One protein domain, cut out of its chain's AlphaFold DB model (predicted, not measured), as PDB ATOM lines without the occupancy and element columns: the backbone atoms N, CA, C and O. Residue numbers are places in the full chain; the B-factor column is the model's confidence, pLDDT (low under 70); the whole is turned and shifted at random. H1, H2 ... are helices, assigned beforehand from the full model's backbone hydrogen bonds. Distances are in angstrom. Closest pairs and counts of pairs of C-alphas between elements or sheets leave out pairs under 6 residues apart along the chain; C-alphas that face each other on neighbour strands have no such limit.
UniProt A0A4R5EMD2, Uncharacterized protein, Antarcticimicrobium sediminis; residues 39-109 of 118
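Overview. This is residues 39 to 109 of the 118 residues of an uncharacterized protein of Antarcticimicrobium sediminis (UniProt A0A4R5EMD2). One long helix, H4, crosses a helical hairpin of H2 and H3, and its far end, residues 100 to 106, sticks out with the tail to residue 109. At the opposite end of the longest axis the short helix H1 makes a corner with the start of H2. The printed part has 71 residues, with four named helices in the order H1, H2, H3, H4 and no named strand: the class is all helix. It is loose, with a radius of gyration of the C-alphas of 15.0 A, and its outline is flat, spanning 52 by 28 by 15 A.

Arrangement. H4, residues 82 to 106, touches H2, residues 52 to 63, at a steep tilt of 49 degrees, the same way. H4 touches H2 with residues 88 to 96 alone, and H2 touches H4 with residues 59 to 63 alone; their closest C-alphas are those of Ala 63 and Ala 92, 4.4 A apart. With residues 85 to 96, H4 touches H3, residues 66 to 76, at a steep tilt of 43 degrees, opposite ways, a hairpin; their closest C-alphas are those of Gly 66 and Ala 92, 6.0 A apart. H2 and H3 touch as another hairpin, opposite ways at a tilt of 35.2 degrees, only just steep; the C-alphas of Phe 62 and Gly 69 are closest, at 4.4 A. H1, residues 39 to 47, is close to H2 but not clearly touching, about perpendicular at 79 degrees, with the closest C-alphas, Ser 40 and His 52, 8.0 A apart. H1 is apart from H3 and H4. Each O i to N i+4 pair is within hydrogen-bond range in H1, H2 and H3, and 19 of 21 are in H4.

Along the chain. H4 measures 35.5 A from C-alpha 82 at (235.003, 234.855, 264.483) to C-alpha 106 at (268.885, 245.211, 262.715). H2 measures 16.5 A, H3 15.5 A and H1 11.7 A, the last from C-alpha 39 at (242.854, 212.250, 255.217).

Size, cuts and confidence. The C-alphas farthest apart, those of Tyr 41 and Ile 109, are 51.9 A apart. The printed part has no cut, and its three links are tight. Mean pLDDT of the printed part is 83.0; residues 82, 85 and 105 to 109 are under 70.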
ATOM      1  N   VAL A  39     241.789 211.277 255.509       87.69
ATOM      2  CA  VAL A  39     242.854 212.250 255.217       87.69
ATOM      3  C   VAL A  39     243.680 212.555 256.464       87.69
ATOM      4  O   VAL A  39     244.904 212.543 256.402       87.69
ATOM      5  N   SER A  40     243.032 212.788 257.609       90.38
ATOM      6  CA  SER A  40     243.754 213.072 258.853       90.38
ATOM      7  C   SER A  40     244.572 211.871 259.333       90.38
ATOM      8  O   SER A  40     245.676 212.067 259.823       90.38
ATOM      9  N   TYR A  41     244.057 210.652 259.158       91.81
ATOM     10  CA  TYR A  41     244.771 209.416 259.478       91.81
ATOM     11  C   TYR A  41     246.018 209.227 258.602       91.81
ATOM     12  O   TYR A  41     247.085 208.886 259.105       91.81
ATOM     13  N   LEU A  42     245.917 209.483 257.293       90.69
ATOM     14  CA  LEU A  42     247.078 209.431 256.399       90.69
ATOM     15  C   LEU A  42     248.147 210.451 256.791       90.69
ATOM     16  O   LEU A  42     249.332 210.134 256.772       90.69
ATOM     17  N   TRP A  43     247.731 211.665 257.151       92.69
ATOM     18  CA  TRP A  43     248.648 212.702 257.615       92.69
ATOM     19  C   TRP A  43     249.363 212.278 258.893       92.69
ATOM     20  O   TRP A  43     250.581 212.393 258.971       92.69
ATOM     21  N   GLU A  44     248.638 211.710 259.851       94.12
ATOM     22  CA  GLU A  44     249.229 211.206 261.088       94.12
ATOM     23  C   GLU A  44     250.261 210.107 260.811       94.12
ATOM     24  O   GLU A  44     251.367 210.143 261.339       94.12
ATOM     25  N   ARG A  45     249.946 209.181 259.903       94.25
ATOM     26  CA  ARG A  45     250.842 208.087 259.503       94.25
ATOM     27  C   ARG A  45     252.125 208.555 258.811       94.25
ATOM     28  O   ARG A  45     253.144 207.892 258.959       94.25
ATOM     29  N   VAL A  46     252.067 209.630 258.023       92.00
ATOM     30  CA  VAL A  46     253.197 210.098 257.194       92.00
ATOM     31  C   VAL A  46     253.987 211.224 257.868       92.00
ATOM     32  O   VAL A  46     255.203 211.285 257.730       92.00
ATOM     33  N   LEU A  47     253.304 212.119 258.581       90.25
ATOM     34  CA  LEU A  47     253.856 213.359 259.138       90.25
ATOM     35  C   LEU A  47     253.814 213.400 260.675       90.25
ATOM     36  O   LEU A  47     254.272 214.375 261.263       90.25
ATOM     37  N   GLY A  48     253.226 212.395 261.333       92.00
ATOM     38  CA  GLY A  48     253.077 212.352 262.794       92.00
ATOM     39  C   GLY A  48     251.994 213.282 263.353       92.00
ATOM     40  O   GLY A  48     251.866 213.414 264.565       92.00
ATOM     41  N   THR A  49     251.209 213.949 262.501       91.44
ATOM     42  CA  THR A  49     250.148 214.877 262.920       91.44
ATOM     43  C   THR A  49     248.969 214.876 261.953       91.44
ATOM     44  O   THR A  49     249.118 214.561 260.778       91.44
ATOM     45  N   GLY A  50     247.780 215.241 262.433       91.06
ATOM     46  CA  GLY A  50     246.566 215.296 261.620       91.06
ATOM     47  C   GLY A  50     246.460 216.532 260.717       91.06
ATOM     48  O   GLY A  50     247.268 217.459 260.753       91.06
ATOM     49  N   ASN A  51     245.366 216.607 259.955       87.00
ATOM     50  CA  ASN A  51     245.111 217.703 259.003       87.00
ATOM     51  C   ASN A  51     244.976 219.102 259.644       87.00
ATOM     52  O   ASN A  51     245.023 220.116 258.948       87.00
ATOM     53  N   HIS A  52     244.783 219.182 260.962       87.06
ATOM     54  CA  HIS A  52     244.732 220.441 261.697       87.06
ATOM     55  C   HIS A  52     246.062 221.208 261.630       87.06
ATOM     56  O   HIS A  52     246.031 222.434 261.553       87.06
ATOM     57  N   ALA A  53     247.201 220.510 261.537       87.31
ATOM     58  CA  ALA A  53     248.513 221.130 261.372       87.31
ATOM     59  C   ALA A  53     248.613 221.959 260.079       87.31
ATOM     60  O   ALA A  53     249.215 223.031 260.079       87.31
ATOM     61  N   ALA A  54     247.947 221.524 259.000       87.06
ATOM     62  CA  ALA A  54     247.860 222.284 257.750       87.06
ATOM     63  C   ALA A  54     247.227 223.663 257.964       87.06
ATOM     64  O   ALA A  54     247.717 224.667 257.451       87.06
ATOM     65  N   ARG A  55     246.129 223.702 258.734       87.81
ATOM     66  CA  ARG A  55     245.403 224.942 259.026       87.81
ATOM     67  C   ARG A  55     246.260 225.873 259.867       87.81
ATOM     68  O   ARG A  55     246.363 227.044 259.533       87.81
ATOM     69  N   THR A  56     246.909 225.348 260.906       87.81
ATOM     70  CA  THR A  56     247.838 226.135 261.726       87.81
ATOM     71  C   THR A  56     248.948 226.735 260.871       87.81
ATOM     72  O   THR A  56     249.185 227.932 260.963       87.81
ATOM     73  N   LYS A  57     249.552 225.952 259.967       87.62
ATOM     74  CA  LYS A  57     250.592 226.460 259.067       87.62
ATOM     75  C   LYS A  57     250.073 227.561 258.139       87.62
ATOM     76  O   LYS A  57     250.740 228.572 257.992       87.62
ATOM     77  N   LEU A  58     248.884 227.410 257.549       89.69
ATOM     78  CA  LEU A  58     248.284 228.472 256.727       89.69
ATOM     79  C   LEU A  58     248.081 229.769 257.518       89.69
ATOM     80  O   LEU A  58     248.384 230.848 257.012       89.69
ATOM     81  N   HIS A  59     247.592 229.660 258.753       89.69
ATOM     82  CA  HIS A  59     247.445 230.813 259.639       89.69
ATOM     83  C   HIS A  59     248.792 231.441 259.992       89.69
ATOM     84  O   HIS A  59     248.897 232.659 259.947       89.69
ATOM     85  N   ASP A  60     249.823 230.643 260.266       86.31
ATOM     86  CA  ASP A  60     251.169 231.140 260.573       86.31
ATOM     87  C   ASP A  60     251.816 231.856 259.380       86.31
ATOM     88  O   ASP A  60     252.359 232.948 259.526       86.31
ATOM     89  N   GLU A  61     251.738 231.285 258.177       88.94
ATOM     90  CA  GLU A  61     252.348 231.906 256.996       88.94
ATOM     91  C   GLU A  61     251.632 233.212 256.625       88.94
ATOM     92  O   GLU A  61     252.277 234.213 256.304       88.94
ATOM     93  N   PHE A  62     250.300 233.242 256.713       89.88
ATOM     94  CA  PHE A  62     249.538 234.448 256.400       89.88
ATOM     95  C   PHE A  62     249.520 235.468 257.534       89.88
ATOM     96  O   PHE A  62     249.372 236.651 257.248       89.88
ATOM     97  N   ALA A  63     249.744 235.077 258.788       85.94
ATOM     98  CA  ALA A  63     249.820 235.985 259.933       85.94
ATOM     99  C   ALA A  63     250.812 237.144 259.729       85.94
ATOM    100  O   ALA A  63     250.584 238.250 260.218       85.94
ATOM    101  N   ARG A  64     251.873 236.928 258.943       83.00
ATOM    102  CA  ARG A  64     252.848 237.961 258.544       83.00
ATOM    103  C   ARG A  64     252.231 239.135 257.777       83.00
ATOM    104  O   ARG A  64     252.810 240.211 257.745       83.00
ATOM    105  N   LEU A  65     251.055 238.941 257.184       86.06
ATOM    106  CA  LEU A  65     250.273 239.969 256.493       86.06
ATOM    107  C   LEU A  65     249.289 240.688 257.441       86.06
ATOM    108  O   LEU A  65     248.401 241.412 256.984       86.06
ATOM    109  N   GLY A  66     249.388 240.446 258.751       82.50
ATOM    110  CA  GLY A  66     248.528 241.022 259.780       82.50
ATOM    111  C   GLY A  66     247.067 240.591 259.671       82.50
ATOM    112  O   GLY A  66     246.759 239.445 259.339       82.50
ATOM    113  N   SER A  67     246.147 241.511 259.965       83.00
ATOM    114  CA  SER A  67     244.699 241.241 260.006       83.00
ATOM    115  C   SER A  67     244.150 240.701 258.682       83.00
ATOM    116  O   SER A  67     243.370 239.747 258.682       83.00
ATOM    117  N   ARG A  68     244.619 241.242 257.549       86.19
ATOM    118  CA  ARG A  68     244.289 240.750 256.201       86.19
ATOM    119  C   ARG A  68     244.726 239.299 256.003       86.19
ATOM    120  O   ARG A  68     244.013 238.513 255.385       86.19
ATOM    121  N   GLY A  69     245.894 238.941 256.524       88.56
ATOM    122  CA  GLY A  69     246.412 237.580 256.479       88.56
ATOM    123  C   GLY A  69     245.521 236.574 257.193       88.56
ATOM    124  O   GLY A  69     245.194 235.524 256.640       88.56
ATOM    125  N   VAL A  70     245.052 236.932 258.388       86.88
ATOM    126  CA  VAL A  70     244.115 236.096 259.148       86.88
ATOM    127  C   VAL A  70     242.812 235.893 258.376       86.88
ATOM    128  O   VAL A  70     242.297 234.779 258.315       86.88
ATOM    129  N   GLU A  71     242.291 236.936 257.729       87.81
ATOM    130  CA  GLU A  71     241.089 236.813 256.900       87.81
ATOM    131  C   GLU A  71     241.302 235.872 255.701       87.81
ATOM    132  O   GLU A  71     240.456 235.017 255.418       87.81
ATOM    133  N   LEU A  72     242.448 235.974 255.021       90.56
ATOM    134  CA  LEU A  72     242.811 235.066 253.931       90.56
ATOM    135  C   LEU A  72     242.914 233.615 254.414       90.56
ATOM    136  O   LEU A  72     242.391 232.716 253.752       90.56
ATOM    137  N   ALA A  73     243.518 233.383 255.580       90.56
ATOM    138  CA  ALA A  73     243.644 232.049 256.162       90.56
ATOM    139  C   ALA A  73     242.278 231.463 256.543       90.56
ATOM    140  O   ALA A  73     242.001 230.298 256.244       90.56
ATOM    141  N   MET A  74     241.390 232.279 257.121       90.56
ATOM    142  CA  MET A  74     240.010 231.897 257.435       90.56
ATOM    143  C   MET A  74     239.246 231.473 256.176       90.56
ATOM    144  O   MET A  74     238.639 230.399 256.155       90.56
ATOM    145  N   ARG A  75     239.326 232.275 255.103       90.50
ATOM    146  CA  ARG A  75     238.696 231.970 253.809       90.50
ATOM    147  C   ARG A  75     239.262 230.685 253.199       90.50
ATOM    148  O   ARG A  75     238.487 229.820 252.801       90.50
ATOM    149  N   ALA A  76     240.586 230.522 253.190       88.94
ATOM    150  CA  ALA A  76     241.253 229.328 252.668       88.94
ATOM    151  C   ALA A  76     240.883 228.054 253.449       88.94
ATOM    152  O   ALA A  76     240.697 226.990 252.861       88.94
ATOM    153  N   CYS A  77     240.726 228.159 254.770       88.88
ATOM    154  CA  CYS A  77     240.337 227.043 255.629       88.88
ATOM    155  C   CYS A  77     238.818 226.787 255.665       88.88
ATOM    156  O   CYS A  77     238.385 225.848 256.340       88.88
ATOM    157  N   GLY A  78     238.007 227.615 254.995       87.88
ATOM    158  CA  GLY A  78     236.544 227.546 255.039       87.88
ATOM    159  C   GLY A  78     235.949 227.848 256.422       87.88
ATOM    160  O   GLY A  78     234.838 227.414 256.727       87.88
ATOM    161  N   GLN A  79     236.687 228.552 257.282       87.81
ATOM    162  CA  GLN A  79     236.259 228.896 258.635       87.81
ATOM    163  C   GLN A  79     235.339 230.123 258.598       87.81
ATOM    164  O   GLN A  79     235.625 231.107 257.922       87.81
ATOM    165  N   ARG A  80     234.228 230.067 259.343       82.50
ATOM    166  CA  ARG A  80     233.219 231.147 259.401       82.50
ATOM    167  C   ARG A  80     233.056 231.778 260.783       82.50
ATOM    168  O   ARG A  80     232.407 232.806 260.905       82.50
ATOM    169  N   SER A  81     233.598 231.152 261.828       81.25
ATOM    170  CA  SER A  81     233.430 231.622 263.204       81.25
ATOM    171  C   SER A  81     234.512 232.627 263.575       81.25
ATOM    172  O   SER A  81     235.700 232.307 263.545       81.25
ATOM    173  N   GLU A  82     234.095 233.815 263.999       69.56
ATOM    174  CA  GLU A  82     235.003 234.855 264.483       69.56
ATOM    175  C   GLU A  82     235.751 234.442 265.760       69.56
ATOM    176  O   GLU A  82     236.934 234.741 265.907       69.56
ATOM    177  N   LYS A  83     235.124 233.626 266.616       76.06
ATOM    178  CA  LYS A  83     235.760 233.059 267.815       76.06
ATOM    179  C   LYS A  83     236.983 232.198 267.479       76.06
ATOM    180  O   LYS A  83     237.952 232.167 268.226       76.06
ATOM    181  N   THR A  84     236.961 231.499 266.342       70.69
ATOM    182  CA  THR A  84     238.124 230.738 265.856       70.69
ATOM    183  C   THR A  84     239.220 231.659 265.316       70.69
ATOM    184  O   THR A  84     240.394 231.320 265.426       70.69
ATOM    185  N   ALA A  85     238.861 232.825 264.769       69.69
ATOM    186  CA  ALA A  85     239.821 233.789 264.236       69.69
ATOM    187  C   ALA A  85     240.612 234.504 265.338       69.69
ATOM    188  O   ALA A  85     241.778 234.821 265.132       69.69
ATOM    189  N   GLU A  86     240.005 234.747 266.500       76.56
ATOM    190  CA  GLU A  86     240.608 235.512 267.595       76.56
ATOM    191  C   GLU A  86     241.955 234.938 268.061       76.56
ATOM    192  O   GLU A  86     242.945 235.665 268.126       76.56
ATOM    193  N   ALA A  87     242.038 233.618 268.262       77.75
ATOM    194  CA  ALA A  87     243.288 232.950 268.633       77.75
ATOM    195  C   ALA A  87     244.408 233.171 267.592       77.75
ATOM    196  O   ALA A  87     245.567 233.389 267.952       77.75
ATOM    197  N   TYR A  88     244.061 233.167 266.301       79.19
ATOM    198  CA  TYR A  88     245.012 233.418 265.216       79.19
ATOM    199  C   TYR A  88     245.362 234.901 265.065       79.19
ATOM    200  O   TYR A  88     246.511 235.213 264.766       79.19
ATOM    201  N   ARG A  89     244.426 235.826 265.329       76.88
ATOM    202  CA  ARG A  89     244.697 237.276 265.359       76.88
ATOM    203  C   ARG A  89     245.718 237.623 266.439       76.88
ATOM    204  O   ARG A  89     246.681 238.323 266.145       76.88
ATOM    205  N   THR A  90     245.550 237.088 267.648       78.31
ATOM    206  CA  THR A  90     246.492 237.302 268.759       78.31
ATOM    207  C   THR A  90     247.889 236.800 268.408       78.31
ATOM    208  O   THR A  90     248.870 237.521 268.576       78.31
ATOM    209  N   ARG A  91     247.987 235.590 267.848       77.19
ATOM    210  CA  ARG A  91     249.265 235.018 267.407       77.19
ATOM    211  C   ARG A  91     249.902 235.822 266.269       77.19
ATOM    212  O   ARG A  91     251.104 236.071 266.296       77.19
ATOM    213  N   ALA A  92     249.105 236.271 265.299       78.88
ATOM    214  CA  ALA A  92     249.588 237.105 264.203       78.88
ATOM    215  C   ALA A  92     250.140 238.443 264.698       78.88
ATOM    216  O   ALA A  92     251.202 238.877 264.255       78.88
ATOM    217  N   PHE A  93     249.460 239.059 265.665       80.75
ATOM    218  CA  PHE A  93     249.936 240.273 266.312       80.75
ATOM    219  C   PHE A  93     251.270 240.047 267.034       80.75
ATOM    220  O   PHE A  93     252.207 240.811 266.830       80.75
ATOM    221  N   GLN A  94     251.401 238.962 267.805       81.81
ATOM    222  CA  GLN A  94     252.660 238.609 268.475       81.81
ATOM    223  C   GLN A  94     253.816 238.429 267.482       81.81
ATOM    224  O   GLN A  94     254.901 238.964 267.700       81.81
ATOM    225  N   MET A  95     253.584 237.728 266.367       78.19
ATOM    226  CA  MET A  95     254.592 237.561 265.317       78.19
ATOM    227  C   MET A  95     255.015 238.886 264.679       78.19
ATOM    228  O   MET A  95     256.198 239.085 264.415       78.19
ATOM    229  N   LEU A  96     254.068 239.790 264.421       80.44
ATOM    230  CA  LEU A  96     254.379 241.113 263.881       80.44
ATOM    231  C   LEU A  96     255.200 241.948 264.865       80.44
ATOM    232  O   LEU A  96     256.159 242.586 264.445       80.44
ATOM    233  N   SER A  97     254.869 241.907 266.156       78.31
ATOM    234  CA  SER A  97     255.636 242.595 267.199       78.31
ATOM    235  C   SER A  97     257.070 242.074 267.299       78.31
ATOM    236  O   SER A  97     258.000 242.869 267.387       78.31
ATOM    237  N   ILE A  98     257.262 240.752 267.222       80.31
ATOM    238  CA  ILE A  98     258.595 240.132 267.207       80.31
ATOM    239  C   ILE A  98     259.374 240.558 265.960       80.31
ATOM    240  O   ILE A  98     260.512 241.002 266.075       80.31
ATOM    241  N   ASN A  99     258.763 240.481 264.774       77.94
ATOM    242  CA  ASN A  99     259.416 240.907 263.534       77.94
ATOM    243  C   ASN A  99     259.791 242.389 263.568       77.94
ATOM    244  O   ASN A  99     260.880 242.731 263.130       77.94
ATOM    245  N   ARG A 100     258.923 243.252 264.109       76.50
ATOM    246  CA  ARG A 100     259.231 244.672 264.297       76.50
ATOM    247  C   ARG A 100     260.436 244.855 265.211       76.50
ATOM    248  O   ARG A 100     261.363 245.538 264.815       76.50
ATOM    249  N   GLY A 101     260.464 244.184 266.363       75.94
ATOM    250  CA  GLY A 101     261.626 244.217 267.252       75.94
ATOM    251  C   GLY A 101     262.911 243.751 266.560       75.94
ATOM    252  O   GLY A 101     263.952 244.369 266.731       75.94
ATOM    253  N   HIS A 102     262.850 242.707 265.727       77.44
ATOM    254  CA  HIS A 102     264.001 242.283 264.925       77.44
ATOM    255  C   HIS A 102     264.429 243.326 263.891       77.44
ATOM    256  O   HIS A 102     265.623 243.567 263.764       77.44
ATOM    257  N   THR A 103     263.493 243.945 263.171       74.56
ATOM    258  CA  THR A 103     263.802 245.027 262.228       74.56
ATOM    259  C   THR A 103     264.429 246.220 262.947       74.56
ATOM    260  O   THR A 103     265.451 246.717 262.491       74.56
ATOM    261  N   ASP A 104     263.867 246.621 264.088       74.62
ATOM    262  CA  ASP A 104     264.354 247.740 264.898       74.62
ATOM    263  C   ASP A 104     265.750 247.441 265.490       74.62
ATOM    264  O   ASP A 104     266.563 248.345 265.617       74.62
ATOM    265  N   MET A 105     266.070 246.176 265.807       67.31
ATOM    266  CA  MET A 105     267.412 245.757 266.258       67.31
ATOM    267  C   MET A 105     268.446 245.638 265.127       67.31
ATOM    268  O   MET A 105     269.642 245.722 265.391       67.31
ATOM    269  N   ILE A 106     268.010 245.352 263.894       66.62
ATOM    270  CA  ILE A 106     268.885 245.211 262.715       66.62
ATOM    271  C   ILE A 106     269.133 246.568 262.045       66.62
ATOM    272  O   ILE A 106     270.152 246.737 261.378       66.62
ATOM    273  N   GLY A 107     268.227 247.534 262.219       60.47
ATOM    274  CA  GLY A 107     268.495 248.929 261.894       60.47
ATOM    275  C   GLY A 107     269.621 249.438 262.786       60.47
ATOM    276  O   GLY A 107     269.402 249.708 263.963       60.47
ATOM    277  N   GLU A 108     270.838 249.513 262.249       64.31
ATOM    278  CA  GLU A 108     271.945 250.205 262.908       64.31
ATOM    279  C   GLU A 108     271.483 251.618 263.294       64.31
ATOM    280  O   GLU A 108     270.798 252.269 262.500       64.31
ATOM    281  N   ILE A 109     271.847 252.083 264.500       63.12
ATOM    282  CA  ILE A 109     271.674 253.490 264.890       63.12
ATOM    283  C   ILE A 109     272.273 254.322 263.763       63.12
ATOM    284  O   ILE A 109     273.469 254.209 263.476       63.12
TER     285      ILE A 109